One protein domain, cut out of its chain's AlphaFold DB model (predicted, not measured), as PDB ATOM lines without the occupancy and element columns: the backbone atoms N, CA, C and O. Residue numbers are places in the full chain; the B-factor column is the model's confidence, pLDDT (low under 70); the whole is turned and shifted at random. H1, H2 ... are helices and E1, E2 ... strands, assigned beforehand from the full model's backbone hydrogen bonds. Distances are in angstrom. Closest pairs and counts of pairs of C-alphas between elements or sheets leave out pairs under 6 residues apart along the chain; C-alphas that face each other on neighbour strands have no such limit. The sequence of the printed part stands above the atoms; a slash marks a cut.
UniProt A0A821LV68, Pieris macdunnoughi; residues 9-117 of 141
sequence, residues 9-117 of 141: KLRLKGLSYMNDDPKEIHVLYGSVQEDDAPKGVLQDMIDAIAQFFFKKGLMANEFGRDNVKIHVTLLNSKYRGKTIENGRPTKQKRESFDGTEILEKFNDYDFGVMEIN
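What this domain is: This is residues 9 to 117 of the 141 residues of a protein of Pieris macdunnoughi (UniProt A0A821LV68). A curled, strongly twisted sheet of four strands, like part of a barrel, has helix H1 running off from one end of it, joined to it by little more than its first residues, 41 to 43, while a long loop, residues 77 to 99, reaches away at the other end of the longest axis. The short helix H2 sits beside E1, and from the far end of H1 the loop of residues 56 to 71 folds back to E3. The printed part has 109 residues with two named helices and four named strands, in the order E1, E2, H1, E3, H2, E4; the sheet's order is E3, E2, E1, E4, all antiparallel. The class is mixed, helices and strands, with 52 residues in named elements, under half of the printed part. The whole is loose, with a radius of gyration of the C-alphas of 17.6 A, and its C-alphas span 54 by 40 by 28 A.

Where its parts are: The printed part begins with E1, residues 9 to 18, whose first C-alpha stands at (172.457, 127.369, 123.522); it is the longest strand by residues, measures 24.9 A, and bends by 73 degrees at residue 14. E2 is residues 27 to 34 and measures 22.3 A. H1, residues 41 to 55, is the longest helix, 21.2 A from C-alpha 41 at (166.046, 126.532, 131.933) to C-alpha 55. E3 is residues 72 to 76, 10.9 A long. H2 is residues 100 to 106, 10.0 A long. E4, residues 110 to 116, measures 17.4 A and ends with C-alpha 116 at (170.502, 121.660, 121.799).

How they stand to each other: E1 and E2 form a hairpin, antiparallel with 151 degrees between their directions; C-alphas 17 and 28 face each other at 4.3 A, and N 11 and O 33 are within hydrogen-bond range at 2.8 A, as are N 29 and O 16 at 2.8 A. On one side of this pair E3 is the antiparallel neighbour of E2, at 174 degrees, with N 30 and O 72 at 2.8 A and N 74 and O 28 at 2.9 A. On the other side E4 is the antiparallel neighbour of E1, at 125 degrees, with N 10 and O 114 at 2.8 A and N 111 and O 12 at 2.9 A. E3 and E4 are the edge strands, and they are apart. H1 is on the sheet but only grazes it, with its residues 41 to 43; the closest C-alphas of H1 and E2 are those of Leu 42 and Glu 34, 7.3 A apart. H2 also only grazes the sheet, with its residues 102 to 106; its closest C-alpha to E1 is that of Leu 103, 6.9 A from that of Leu 15. H1 and H2 are apart. In both helices every O i to N i+4 pair is within hydrogen-bond range.

The domain as a whole: The two C-alphas farthest apart, those of Pro 38 and Asn 86, are 56.4 A from each other, while the first and last printed C-alphas, of Lys 9 and Asn 117, are 9.3 A apart. The printed part has no cut. The links H1 to E3, 16 residues, and E3 to H2, 23 residues, are long; the link H2 to E4, 3 residues, is tight. In the second long link residues 84 to 85 pair briefly with residues 88 to 89, antiparallel. The mean pLDDT of the printed part is 88.7, and the values under 70 are at residues 62 to 65, 82 to 85 and 87 to 92, in those two long links.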
ATOM      1  N   LYS A   9     171.003 127.470 123.630       95.00
ATOM      2  CA  LYS A   9     172.457 127.369 123.522       95.00
ATOM      3  C   LYS A   9     173.066 127.087 124.884       95.00
ATOM      4  O   LYS A   9     172.694 127.696 125.884       95.00
ATOM      5  N   LEU A  10     174.013 126.162 124.911       95.94
ATOM      6  CA  LEU A  10     174.765 125.798 126.099       95.94
ATOM      7  C   LEU A  10     176.251 125.950 125.831       95.94
ATOM      8  O   LEU A  10     176.742 125.548 124.777       95.94
ATOM      9  N   ARG A  11     176.972 126.462 126.819       97.44
ATOM     10  CA  ARG A  11     178.427 126.488 126.824       97.44
ATOM     11  C   ARG A  11     178.951 125.342 127.673       97.44
ATOM     12  O   ARG A  11     178.520 125.147 128.810       97.44
ATOM     13  N   LEU A  12     179.901 124.601 127.116       97.88
ATOM     14  CA  LEU A  12     180.692 123.625 127.850       97.88
ATOM     15  C   LEU A  12     181.996 124.311 128.254       97.88
ATOM     16  O   LEU A  12     182.858 124.556 127.412       97.88
ATOM     17  N   LYS A  13     182.138 124.656 129.533       97.50
ATOM     18  CA  LYS A  13     183.318 125.367 130.027       97.50
ATOM     19  C   LYS A  13     183.721 124.878 131.409       97.50
ATOM     20  O   LYS A  13     182.886 124.708 132.291       97.50
ATOM     21  N   GLY A  14     185.024 124.716 131.585       97.94
ATOM     22  CA  GLY A  14     185.647 124.312 132.830       97.94
ATOM     23  C   GLY A  14     185.502 122.824 133.124       97.94
ATOM     24  O   GLY A  14     184.660 122.124 132.555       97.94
ATOM     25  N   LEU A  15     186.358 122.341 134.019       97.75
ATOM     26  CA  LEU A  15     186.436 120.942 134.416       97.75
ATOM     27  C   LEU A  15     186.010 120.752 135.867       97.75
ATOM     28  O   LEU A  15     186.195 121.608 136.725       97.75
ATOM     29  N   SER A  16     185.451 119.584 136.144       96.06
ATOM     30  CA  SER A  16     185.182 119.109 137.494       96.06
ATOM     31  C   SER A  16     185.172 117.577 137.481       96.06
ATOM     32  O   SER A  16     185.281 116.943 136.430       96.06
ATOM     33  N   TYR A  17     185.109 116.953 138.648       96.12
ATOM     34  CA  TYR A  17     185.207 115.507 138.783       96.12
ATOM     35  C   TYR A  17     184.247 114.979 139.848       96.12
ATOM     36  O   TYR A  17     183.689 115.723 140.654       96.12
ATOM     37  N   MET A  18     183.952 113.679 139.782       88.50
ATOM     38  CA  MET A  18     183.200 112.997 140.835       88.50
ATOM     39  C   MET A  18     184.189 112.536 141.910       88.50
ATOM     40  O   MET A  18     185.149 111.851 141.554       88.50
ATOM     41  N   ASN A  19     183.898 112.860 143.179       84.38
ATOM     42  CA  ASN A  19     184.729 112.720 144.396       84.38
ATOM     43  C   ASN A  19     185.571 113.972 144.712       84.38
ATOM     44  O   ASN A  19     185.575 114.913 143.926       84.38
ATOM     45  N   ASP A  20     186.247 113.980 145.865       86.56
ATOM     46  CA  ASP A  20     186.902 115.182 146.410       86.56
ATOM     47  C   ASP A  20     188.413 115.263 146.116       86.56
ATOM     48  O   ASP A  20     188.966 116.360 146.043       86.56
ATOM     49  N   ASP A  21     189.087 114.132 145.880       94.38
ATOM     50  CA  ASP A  21     190.542 114.085 145.666       94.38
ATOM     51  C   ASP A  21     190.913 114.125 144.165       94.38
ATOM     52  O   ASP A  21     190.597 113.176 143.438       94.38
ATOM     53  N   PRO A  22     191.606 115.178 143.679       94.62
ATOM     54  CA  PRO A  22     192.037 115.274 142.283       94.62
ATOM     55  C   PRO A  22     193.120 114.253 141.896       94.62
ATOM     56  O   PRO A  22     193.359 114.058 140.702       94.62
ATOM     57  N   LYS A  23     193.754 113.579 142.864       96.75
ATOM     58  CA  LYS A  23     194.726 112.503 142.615       96.75
ATOM     59  C   LYS A  23     194.074 111.138 142.404       96.75
ATOM     60  O   LYS A  23     194.702 110.232 141.871       96.75
ATOM     61  N   GLU A  24     192.805 111.000 142.781       95.38
ATOM     62  CA  GLU A  24     192.069 109.734 142.794       95.38
ATOM     63  C   GLU A  24     190.741 109.863 142.023       95.38
ATOM     64  O   GLU A  24     189.655 109.507 142.495       95.38
ATOM     65  N   ILE A  25     190.809 110.377 140.789       96.19
ATOM     66  CA  ILE A  25     189.625 110.651 139.970       96.19
ATOM     67  C   ILE A  25     189.106 109.382 139.295       96.19
ATOM     68  O   ILE A  25     189.829 108.589 138.688       96.19
ATOM     69  N   HIS A  26     187.785 109.222 139.341       95.19
ATOM     70  CA  HIS A  26     187.068 108.154 138.653       95.19
ATOM     71  C   HIS A  26     186.250 108.640 137.454       95.19
ATOM     72  O   HIS A  26     186.059 107.879 136.498       95.19
ATOM     73  N   VAL A  27     185.758 109.879 137.505       96.88
ATOM     74  CA  VAL A  27     185.015 110.545 136.429       96.88
ATOM     75  C   VAL A  27     185.452 112.004 136.396       96.88
ATOM     76  O   VAL A  27     185.244 112.706 137.380       96.88
ATOM     77  N   LEU A  28     186.021 112.446 135.277       97.88
ATOM     78  CA  LEU A  28     186.283 113.851 134.964       97.88
ATOM     79  C   LEU A  28     185.264 114.295 133.915       97.88
ATOM     80  O   LEU A  28     185.022 113.585 132.934       97.88
ATOM     81  N   TYR A  29     184.667 115.459 134.113       98.06
ATOM     82  CA  TYR A  29     183.616 115.982 133.258       98.06
ATOM     83  C   TYR A  29     183.765 117.484 133.038       98.06
ATOM     84  O   TYR A  29     184.344 118.196 133.856       98.06
ATOM     85  N   GLY A  30     183.222 117.959 131.921       97.81
ATOM     86  CA  GLY A  30     183.057 119.381 131.666       97.81
ATOM     87  C   GLY A  30     181.748 119.904 132.257       97.81
ATOM     88  O   GLY A  30     180.734 119.188 132.278       97.81
ATOM     89  N   SER A  31     181.779 121.144 132.739       96.19
ATOM     90  CA  SER A  31     180.607 121.818 133.300       96.19
ATOM     91  C   SER A  31     179.760 122.455 132.201       96.19
ATOM     92  O   SER A  31     180.276 123.012 131.233       96.19
ATOM     93  N   VAL A  32     178.443 122.361 132.357       95.88
ATOM     94  CA  VAL A  32     177.463 122.846 131.383       95.88
ATOM     95  C   VAL A  32     176.762 124.064 131.962       95.88
ATOM     96  O   VAL A  32     176.303 124.025 133.101       95.88
ATOM     97  N   GLN A  33     176.666 125.128 131.173       93.94
ATOM     98  CA  GLN A  33     175.966 126.353 131.546       93.94
ATOM     99  C   GLN A  33     175.143 126.871 130.367       93.94
ATOM    100  O   GLN A  33     175.530 126.683 129.212       93.94
ATOM    101  N   GLU A  34     174.019 127.527 130.639       94.88
ATOM    102  CA  GLU A  34     173.280 128.250 129.609       94.88
ATOM    103  C   GLU A  34     174.147 129.355 128.980       94.88
ATOM    104  O   GLU A  34     174.838 130.101 129.680       94.88
ATOM    105  N   ASP A  35     174.119 129.450 127.651       94.50
ATOM    106  CA  ASP A  35     174.769 130.510 126.880       94.50
ATOM    107  C   ASP A  35     173.689 131.471 126.377       94.50
ATOM    108  O   ASP A  35     172.835 131.088 125.581       94.50
ATOM    109  N   ASP A  36     173.704 132.704 126.885       85.69
ATOM    110  CA  ASP A  36     172.733 133.752 126.529       85.69
ATOM    111  C   ASP A  36     171.252 133.390 126.805       85.69
ATOM    112  O   ASP A  36     170.332 133.867 126.144       85.69
ATOM    113  N   ALA A  37     171.000 132.546 127.815       83.31
ATOM    114  CA  ALA A  37     169.659 132.217 128.304       83.31
ATOM    115  C   ALA A  37     169.576 132.333 129.841       83.31
ATOM    116  O   ALA A  37     170.605 132.287 130.524       83.31
ATOM    117  N   PRO A  38     168.368 132.497 130.422       87.62
ATOM    118  CA  PRO A  38     168.201 132.495 131.870       87.62
ATOM    119  C   PRO A  38     168.739 131.202 132.492       87.62
ATOM    120  O   PRO A  38     168.505 130.107 131.979       87.62
ATOM    121  N   LYS A  39     169.432 131.329 133.627       88.44
ATOM    122  CA  LYS A  39     169.922 130.170 134.382       88.44
ATOM    123  C   LYS A  39     168.757 129.289 134.822       88.44
ATOM    124  O   LYS A  39     167.753 129.806 135.309       88.44
ATOM    125  N   GLY A  40     168.932 127.975 134.720       90.69
ATOM    126  CA  GLY A  40     167.989 126.987 135.240       90.69
ATOM    127  C   GLY A  40     166.994 126.464 134.210       90.69
ATOM    128  O   GLY A  40     166.343 125.462 134.482       90.69
ATOM    129  N   VAL A  41     166.921 127.044 133.004       91.56
ATOM    130  CA  VAL A  41     166.046 126.532 131.933       91.56
ATOM    131  C   VAL A  41     166.392 125.082 131.593       91.56
ATOM    132  O   VAL A  41     165.493 124.257 131.405       91.56
ATOM    133  N   LEU A  42     167.687 124.755 131.533       92.19
ATOM    134  CA  LEU A  42     168.128 123.387 131.287       92.19
ATOM    135  C   LEU A  42     167.824 122.486 132.489       92.19
ATOM    136  O   LEU A  42     167.335 121.373 132.313       92.19
ATOM    137  N   GLN A  43     168.088 122.974 133.702       93.25
ATOM    138  CA  GLN A  43     167.874 122.224 134.939       93.25
ATOM    139  C   GLN A  43     166.399 121.831 135.103       93.25
ATOM    140  O   GLN A  43     166.092 120.643 135.188       93.25
ATOM    141  N   ASP A  44     165.486 122.798 134.984       91.88
ATOM    142  CA  ASP A  44     164.038 122.588 135.059       91.88
ATOM    143  C   ASP A  44     163.552 121.562 134.025       91.88
ATOM    144  O   ASP A  44     162.706 120.712 134.319       91.88
ATOM    145  N   MET A  45     164.095 121.614 132.801       90.75
ATOM    146  CA  MET A  45     163.774 120.649 131.749       90.75
ATOM    147  C   MET A  45     164.184 119.229 132.145       90.75
ATOM    148  O   MET A  45     163.384 118.297 132.023       90.75
ATOM    149  N   ILE A  46     165.430 119.051 132.581       92.44
ATOM    150  CA  ILE A  46     165.981 117.733 132.897       92.44
ATOM    151  C   ILE A  46     165.323 117.151 134.154       92.44
ATOM    152  O   ILE A  46     164.973 115.967 134.161       92.44
ATOM    153  N   ASP A  47     165.055 117.971 135.168       92.44
ATOM    154  CA  ASP A  47     164.366 117.538 136.383       92.44
ATOM    155  C   ASP A  47     162.911 117.153 136.102       92.44
ATOM    156  O   ASP A  47     162.431 116.136 136.609       92.44
ATOM    157  N   ALA A  48     162.217 117.882 135.220       91.62
ATOM    158  CA  ALA A  48     160.874 117.509 134.785       91.62
ATOM    159  C   ALA A  48     160.853 116.153 134.056       91.62
ATOM    160  O   ALA A  48     159.950 115.342 134.288       91.62
ATOM    161  N   ILE A  49     161.851 115.873 133.207       92.00
ATOM    162  CA  ILE A  49     161.994 114.577 132.527       92.00
ATOM    163  C   ILE A  49     162.243 113.463 133.552       92.00
ATOM    164  O   ILE A  49     161.531 112.455 133.543       92.00
ATOM    165  N   ALA A  50     163.203 113.643 134.463       91.56
ATOM    166  CA  ALA A  50     163.507 112.661 135.502       91.56
ATOM    167  C   ALA A  50     162.278 112.381 136.383       91.56
ATOM    168  O   ALA A  50     161.904 111.224 136.598       91.56
ATOM    169  N   GLN A  51     161.577 113.435 136.811       90.81
ATOM    170  CA  GLN A  51     160.361 113.314 137.609       90.81
ATOM    171  C   GLN A  51     159.241 112.585 136.850       90.81
ATOM    172  O   GLN A  51     158.496 111.810 137.456       90.81
ATOM    173  N   PHE A  52     159.105 112.803 135.537       92.62
ATOM    174  CA  PHE A  52     158.131 112.088 134.712       92.62
ATOM    175  C   PHE A  52     158.399 110.578 134.706       92.62
ATOM    176  O   PHE A  52     157.493 109.801 135.017       92.62
ATOM    177  N   PHE A  53     159.632 110.149 134.414       91.81
ATOM    178  CA  PHE A  53     159.984 108.723 134.394       91.81
ATOM    179  C   PHE A  53     159.893 108.081 135.782       91.81
ATOM    180  O   PHE A  53     159.399 106.957 135.901       91.81
ATOM    181  N   PHE A  54     160.272 108.811 136.835       90.38
ATOM    182  CA  PHE A  54     160.081 108.376 138.217       90.38
ATOM    183  C   PHE A  54     158.598 108.119 138.533       90.38
ATOM    184  O   PHE A  54     158.233 107.022 138.951       90.38
ATOM    185  N   LYS A  55     157.711 109.084 138.244       91.69
ATOM    186  CA  LYS A  55     156.255 108.950 138.459       91.69
ATOM    187  C   LYS A  55     155.627 107.811 137.650       91.69
ATOM    188  O   LYS A  55     154.586 107.288 138.041       91.69
ATOM    189  N   LYS A  56     156.231 107.428 136.522       94.88
ATOM    190  CA  LYS A  56     155.805 106.284 135.701       94.88
ATOM    191  C   LYS A  56     156.357 104.938 136.181       94.88
ATOM    192  O   LYS A  56     156.035 103.925 135.570       94.88
ATOM    193  N   GLY A  57     157.157 104.910 137.250       93.38
ATOM    194  CA  GLY A  57     157.775 103.687 137.770       93.38
ATOM    195  C   GLY A  57     158.907 103.150 136.891       93.38
ATOM    196  O   GLY A  57     159.266 101.983 137.003       93.38
ATOM    197  N   LEU A  58     159.454 103.986 136.002       91.00
ATOM    198  CA  LEU A  58     160.505 103.620 135.045       91.00
ATOM    199  C   LEU A  58     161.908 104.040 135.503       91.00
ATOM    200  O   LEU A  58     162.894 103.733 134.841       91.00
ATOM    201  N   MET A  59     162.004 104.749 136.626       86.31
ATOM    202  CA  MET A  59     163.254 105.192 137.233       86.31
ATOM    203  C   MET A  59     163.146 105.028 138.750       86.31
ATOM    204  O   MET A  59     162.084 105.272 139.326       86.31
ATOM    205  N   ALA A  60     164.227 104.597 139.401       81.25
ATOM    206  CA  ALA A  60     164.290 104.554 140.857       81.25
ATOM    207  C   ALA A  60     164.394 105.977 141.421       81.25
ATOM    208  O   ALA A  60     165.038 106.836 140.819       81.25
ATOM    209  N   ASN A  61     163.796 106.222 142.589       71.44
ATOM    210  CA  ASN A  61     164.097 107.449 143.312       71.44
ATOM    211  C   ASN A  61     165.528 107.339 143.842       71.44
ATOM    212  O   ASN A  61     165.794 106.528 144.733       71.44
ATOM    213  N   GLU A  62     166.450 108.135 143.318       67.25
ATOM    214  CA  GLU A  62     167.734 108.343 143.980       67.25
ATOM    215  C   GLU A  62     167.489 109.301 145.157       67.25
ATOM    216  O   GLU A  62     167.714 110.505 145.058       67.25
ATOM    217  N   PHE A  63     166.933 108.762 146.253       48.31
ATOM    218  CA  PHE A  63     166.615 109.483 147.489       48.31
ATOM    219  C   PHE A  63     167.855 110.240 148.000       48.31
ATOM    220  O   PHE A  63     168.714 109.650 148.653       48.31
ATOM    221  N   GLY A  64     167.974 111.533 147.684       56.34
ATOM    222  CA  GLY A  64     169.081 112.374 148.153       56.34
ATOM    223  C   GLY A  64     169.601 113.435 147.181       56.34
ATOM    224  O   GLY A  64     170.522 114.159 147.546       56.34
ATOM    225  N   ARG A  65     169.055 113.555 145.964       63.56
ATOM    226  CA  ARG A  65     169.360 114.686 145.076       63.56
ATOM    227  C   ARG A  65     168.105 115.497 144.792       63.56
ATOM    228  O   ARG A  65     167.143 114.956 144.262       63.56
ATOM    229  N   ASP A  66     168.160 116.787 145.110       74.75
ATOM    230  CA  ASP A  66     167.089 117.731 144.775       74.75
ATOM    231  C   ASP A  66     166.986 117.939 143.256       74.75
ATOM    232  O   ASP A  66     165.890 118.135 142.745       74.75
ATOM    233  N   ASN A  67     168.115 117.826 142.542       88.38
ATOM    234  CA  ASN A  67     168.226 118.068 141.102       88.38
ATOM    235  C   ASN A  67     169.173 117.061 140.418       88.38
ATOM    236  O   ASN A  67     170.139 116.567 141.016       88.38
ATOM    237  N   VAL A  68     168.943 116.791 139.134       90.62
ATOM    238  CA  VAL A  68     169.834 116.000 138.276       90.62
ATOM    239  C   VAL A  68     171.158 116.740 138.077       90.62
ATOM    240  O   VAL A  68     171.180 117.900 137.679       90.62
ATOM    241  N   LYS A  69     172.291 116.052 138.291       91.56
ATOM    242  CA  LYS A  69     173.632 116.612 138.052       91.56
ATOM    243  C   LYS A  69     173.980 116.588 136.562       91.56
ATOM    244  O   LYS A  69     174.473 115.581 136.049       91.56
ATOM    245  N   ILE A  70     173.773 117.711 135.887       93.94
ATOM    246  CA  ILE A  70     174.080 117.880 134.463       93.94
ATOM    247  C   ILE A  70     175.592 118.047 134.265       93.94
ATOM    248  O   ILE A  70     176.222 118.882 134.909       93.94
ATOM    249  N   HIS A  71     176.185 117.228 133.396       95.56
ATOM    250  CA  HIS A  71     177.611 117.274 133.065       95.56
ATOM    251  C   HIS A  71     177.903 116.522 131.758       95.56
ATOM    252  O   HIS A  71     177.143 115.634 131.367       95.56
ATOM    253  N   VAL A  72     179.040 116.820 131.122       96.94
ATOM    254  CA  VAL A  72     179.560 116.050 129.979       96.94
ATOM    255  C   VAL A  72     180.765 115.242 130.443       96.94
ATOM    256  O   VAL A  72     181.827 115.801 130.695       96.94
ATOM    257  N   THR A  73     180.615 113.924 130.592       97.00
ATOM    258  CA  THR A  73     181.742 113.051 130.967       97.00
ATOM    259  C   THR A  73     182.802 113.055 129.865       97.00
ATOM    260  O   THR A  73     182.500 112.712 128.727       97.00
ATOM    261  N   LEU A  74     184.043 113.396 130.221       97.06
ATOM    262  CA  LEU A  74     185.191 113.425 129.307       97.06
ATOM    263  C   LEU A  74     186.102 112.214 129.517       97.06
ATOM    264  O   LEU A  74     186.541 111.590 128.557       97.06
ATOM    265  N   LEU A  75     186.351 111.848 130.778       95.94
ATOM    266  CA  LEU A  75     187.121 110.661 131.144       95.94
ATOM    267  C   LEU A  75     186.373 109.879 132.214       95.94
ATOM    268  O   LEU A  75     185.889 110.441 133.195       95.94
ATOM    269  N   ASN A  76     186.317 108.559 132.058       95.12
ATOM    270  CA  ASN A  76     185.758 107.680 133.073       95.12
ATOM    271  C   ASN A  76     186.597 106.412 133.188       95.12
ATOM    272  O   ASN A  76     186.703 105.617 132.254       95.12
ATOM    273  N   SER A  77     187.159 106.206 134.377       92.81
ATOM    274  CA  SER A  77     188.104 105.124 134.629       92.81
ATOM    275  C   SER A  77     187.477 103.728 134.539       92.81
ATOM    276  O   SER A  77     188.188 102.737 134.390       92.81
ATOM    277  N   LYS A  78     186.137 103.636 134.536       88.94
ATOM    278  CA  LYS A  78     185.397 102.400 134.234       88.94
ATOM    279  C   LYS A  78     185.753 101.829 132.855       88.94
ATOM    280  O   LYS A  78     185.667 100.619 132.677       88.94
ATOM    281  N   TYR A  79     186.128 102.683 131.900       87.56
ATOM    282  CA  TYR A  79     186.474 102.287 130.532       87.56
ATOM    283  C   TYR A  79     187.980 102.126 130.305       87.56
ATOM    284  O   TYR A  79     188.402 101.944 129.164       87.56
ATOM    285  N   ARG A  80     188.802 102.173 131.366       86.94
ATOM    286  CA  ARG A  80     190.228 101.848 131.256       86.94
ATOM    287  C   ARG A  80     190.370 100.444 130.652       86.94
ATOM    288  O   ARG A  80     189.687  99.506 131.070       86.94
ATOM    289  N   GLY A  81     191.224 100.322 129.635       73.69
ATOM    290  CA  GLY A  81     191.475  99.053 128.956       73.69
ATOM    291  C   GLY A  81     191.979  97.988 129.931       73.69
ATOM    292  O   GLY A  81     192.679  98.299 130.891       73.69
ATOM    293  N   LYS A  82     191.622  96.723 129.691       68.94
ATOM    294  CA  LYS A  82     192.156  95.607 130.481       68.94
ATOM    295  C   LYS A  82     193.609  95.372 130.092       68.94
ATOM    296  O   LYS A  82     193.899  95.213 128.907       68.94
ATOM    297  N   THR A  83     194.500  95.272 131.069       63.69
ATOM    298  CA  THR A  83     195.849  94.764 130.819       63.69
ATOM    299  C   THR A  83     195.772  93.267 130.492       63.69
ATOM    300  O   THR A  83     195.024  92.511 131.121       63.69
ATOM    301  N   ILE A  84     196.519  92.832 129.478       61.31
ATOM    302  CA  ILE A  84     196.707  91.410 129.182       61.31
ATOM    303  C   ILE A  84     197.953  90.965 129.942       61.31
ATOM    304  O   ILE A  84     199.063  91.337 129.574       61.31
ATOM    305  N   GLU A  85     197.778  90.153 130.978       61.34
ATOM    306  CA  GLU A  85     198.890  89.467 131.641       61.34
ATOM    307  C   GLU A  85     198.913  88.011 131.174       61.34
ATOM    308  O   GLU A  85     197.890  87.323 131.199       61.34
ATOM    309  N   ASN A  86     200.072  87.533 130.707       70.50
ATOM    310  CA  ASN A  86     200.269  86.153 130.238       70.50
ATOM    311  C   ASN A  86     199.210  85.676 129.215       70.50
ATOM    312  O   ASN A  86     198.738  84.539 129.269       70.50
ATOM    313  N   GLY A  87     198.794  86.556 128.299       67.25
ATOM    314  CA  GLY A  87     197.821  86.230 127.250       67.25
ATOM    315  C   GLY A  87     196.367  86.100 127.724       67.25
ATOM    316  O   GLY A  87     195.520  85.670 126.943       67.25
ATOM    317  N   ARG A  88     196.045  86.462 128.976       62.72
ATOM    318  CA  ARG A  88     194.672  86.439 129.505       62.72
ATOM    319  C   ARG A  88     194.230  87.836 129.963       62.72
ATOM    320  O   ARG A  88     194.989  88.517 130.650       62.72
ATOM    321  N   PRO A  89     193.000  88.273 129.631       62.34
ATOM    322  CA  PRO A  89     192.459  89.512 130.171       62.34
ATOM    323  C   PRO A  89     192.205  89.336 131.668       62.34
ATOM    324  O   PRO A  89     191.359  88.533 132.071       62.34
ATOM    325  N   THR A  90     192.912  90.091 132.502       63.12
ATOM    326  CA  THR A  90     192.656  90.096 133.941       63.12
ATOM    327  C   THR A  90     191.415  90.948 134.233       63.12
ATOM    328  O   THR A  90     191.167  91.984 133.610       63.12
ATOM    329  N   LYS A  91     190.560  90.498 135.164       61.91
ATOM    330  CA  LYS A  91     189.512  91.356 135.743       61.91
ATOM    331  C   LYS A  91     190.195  92.299 136.733       61.91
ATOM    332  O   LYS A  91     190.160  92.056 137.936       61.91
ATOM    333  N   GLN A  92     190.864  93.331 136.231       66.00
ATOM    334  CA  GLN A  92     191.396  94.371 137.102       66.00
ATOM    335  C   GLN A  92     190.250  95.098 137.804       66.00
ATOM    336  O   GLN A  92     189.186  95.345 137.226       66.00
ATOM    337  N   LYS A  93     190.467  95.402 139.086       77.69
ATOM    338  CA  LYS A  93     189.603  96.321 139.825       77.69
ATOM    339  C   LYS A  93     189.651  97.681 139.134       77.69
ATOM    340  O   LYS A  93     190.668  98.044 138.551       77.69
ATOM    341  N   ARG A  94     188.543  98.422 139.198       86.12
ATOM    342  CA  ARG A  94     188.493  99.798 138.702       86.12
ATOM    343  C   ARG A  94     189.591 100.603 139.393       86.12
ATOM    344  O   ARG A  94     189.596 100.692 140.615       86.12
ATOM    345  N   GLU A  95     190.471 101.183 138.597       90.19
ATOM    346  CA  GLU A  95     191.561 102.033 139.063       90.19
ATOM    347  C   GLU A  95     191.184 103.500 138.838       90.19
ATOM    348  O   GLU A  95     190.462 103.819 137.887       90.19
ATOM    349  N   SER A  96     191.588 104.382 139.740       94.00
ATOM    350  CA  SER A  96     191.492 105.838 139.611       94.00
ATOM    351  C   SER A  96     192.616 106.380 138.711       94.00
ATOM    352  O   SER A  96     193.418 105.625 138.149       94.00
ATOM    353  N   PHE A  97     192.646 107.692 138.494       94.69
ATOM    354  CA  PHE A  97     193.780 108.382 137.884       94.69
ATOM    355  C   PHE A  97     194.030 109.729 138.558       94.69
ATOM    356  O   PHE A  97     193.082 110.383 138.997       94.69
ATOM    357  N   ASP A  98     195.293 110.153 138.564       97.12
ATOM    358  CA  ASP A  98     195.681 111.493 138.993       97.12
ATOM    359  C   ASP A  98     195.373 112.495 137.875       97.12
ATOM    360  O   ASP A  98     195.923 112.420 136.773       97.12
ATOM    361  N   GLY A  99     194.430 113.397 138.137       96.94
ATOM    362  CA  GLY A  99     194.028 114.454 137.219       96.94
ATOM    363  C   GLY A  99     194.657 115.809 137.521       96.94
ATOM    364  O   GLY A  99     194.281 116.775 136.861       96.94
ATOM    365  N   THR A 100     195.585 115.909 138.478       97.56
ATOM    366  CA  THR A 100     196.157 117.186 138.937       97.56
ATOM    367  C   THR A 100     196.700 118.011 137.771       97.56
ATOM    368  O   THR A 100     196.259 119.139 137.571       97.56
ATOM    369  N   GLU A 101     197.545 117.429 136.914       98.00
ATOM    370  CA  GLU A 101     198.090 118.145 135.750       98.00
ATOM    371  C   GLU A 101     197.022 118.556 134.725       98.00
ATOM    372  O   GLU A 101     197.158 119.578 134.049       98.00
ATOM    373  N   ILE A 102     195.970 117.745 134.566       97.88
ATOM    374  CA  ILE A 102     194.866 118.056 133.649       97.88
ATOM    375  C   ILE A 102     194.121 119.282 134.172       97.88
ATOM    376  O   ILE A 102     193.844 120.204 133.409       97.88
ATOM    377  N   LEU A 103     193.823 119.308 135.471       97.38
ATOM    378  CA  LEU A 103     193.150 120.427 136.113       97.38
ATOM    379  C   LEU A 103     194.036 121.678 136.079       97.38
ATOM    380  O   LEU A 103     193.579 122.720 135.629       97.38
ATOM    381  N   GLU A 104     195.319 121.587 136.426       97.69
ATOM    382  CA  GLU A 104     196.246 122.728 136.356       97.69
ATOM    383  C   GLU A 104     196.265 123.401 134.976       97.69
ATOM    384  O   GLU A 104     196.287 124.629 134.882       97.69
ATOM    385  N   LYS A 105     196.220 122.609 133.898       97.88
ATOM    386  CA  LYS A 105     196.286 123.117 132.519       97.88
ATOM    387  C   LYS A 105     194.926 123.546 131.965       97.88
ATOM    388  O   LYS A 105     194.869 124.473 131.160       97.88
ATOM    389  N   PHE A 106     193.845 122.869 132.352       97.62
ATOM    390  CA  PHE A 106     192.559 122.948 131.648       97.62
ATOM    391  C   PHE A 106     191.349 123.226 132.549       97.62
ATOM    392  O   PHE A 106     190.221 123.162 132.062       97.62
ATOM    393  N   ASN A 107     191.531 123.562 133.833       96.94
ATOM    394  CA  ASN A 107     190.418 123.751 134.774       96.94
ATOM    395  C   ASN A 107     189.354 124.757 134.298       96.94
ATOM    396  O   ASN A 107     188.179 124.538 134.564       96.94
ATOM    397  N   ASP A 108     189.741 125.815 133.574       97.50
ATOM    398  CA  ASP A 108     188.815 126.816 133.005       97.50
ATOM    399  C   ASP A 108     188.724 126.754 131.465       97.50
ATOM    400  O   ASP A 108     188.376 127.736 130.809       97.50
ATOM    401  N   TYR A 109     189.064 125.610 130.859       98.25
ATOM    402  CA  TYR A 109     189.052 125.462 129.402       98.25
ATOM    403  C   TYR A 109     187.639 125.649 128.831       98.25
ATOM    404  O   TYR A 109     186.683 125.029 129.300       98.25
ATOM    405  N   ASP A 110     187.509 126.494 127.809       97.94
ATOM    406  CA  ASP A 110     186.252 126.718 127.093       97.94
ATOM    407  C   ASP A 110     186.193 125.802 125.866       97.94
ATOM    408  O   ASP A 110     186.929 125.989 124.895       97.94
ATOM    409  N   PHE A 111     185.329 124.788 125.922       97.94
ATOM    410  CA  PHE A 111     185.111 123.863 124.811       97.94
ATOM    411  C   PHE A 111     184.215 124.473 123.727       97.94
ATOM    412  O   PHE A 111     184.155 123.942 122.618       97.94
ATOM    413  N   GLY A 112     183.537 125.582 124.029       97.88
ATOM    414  CA  GLY A 112     182.664 126.299 123.117       97.88
ATOM    415  C   GLY A 112     181.178 126.132 123.422       97.88
ATOM    416  O   GLY A 112     180.761 125.655 124.482       97.88
ATOM    417  N   VAL A 113     180.373 126.579 122.460       97.31
ATOM    418  CA  VAL A 113     178.913 126.664 122.553       97.31
ATOM    419  C   VAL A 113     178.274 125.682 121.583       97.31
ATOM    420  O   VAL A 113     178.717 125.546 120.444       97.31
ATOM    421  N   MET A 114     177.200 125.036 122.023       95.12
ATOM    422  CA  MET A 114     176.386 124.141 121.214       95.12
ATOM    423  C   MET A 114     174.905 124.463 121.392       95.12
ATOM    424  O   MET A 114     174.440 124.750 122.493       95.12
ATOM    425  N   GLU A 115     174.153 124.375 120.301       94.56
ATOM    426  CA  GLU A 115     172.695 124.425 120.319       94.56
ATOM    427  C   GLU A 115     172.122 123.030 120.593       94.56
ATOM    428  O   GLU A 115     172.474 122.063 119.907       94.56
ATOM    429  N   ILE A 116     171.245 122.904 121.592       91.56
ATOM    430  CA  ILE A 116     170.502 121.660 121.799       91.56
ATOM    431  C   ILE A 116     169.307 121.630 120.854       91.56
ATOM    432  O   ILE A 116     168.341 122.365 121.029       91.56
ATOM    433  N   ASN A 117     169.357 120.679 119.923       92.06
ATOM    434  CA  ASN A 117     168.298 120.448 118.944       92.06
ATOM    435  C   ASN A 117     167.511 119.166 119.189       92.06
ATOM    436  O   ASN A 117     166.380 119.049 118.732       92.06
TER     437      ASN A 117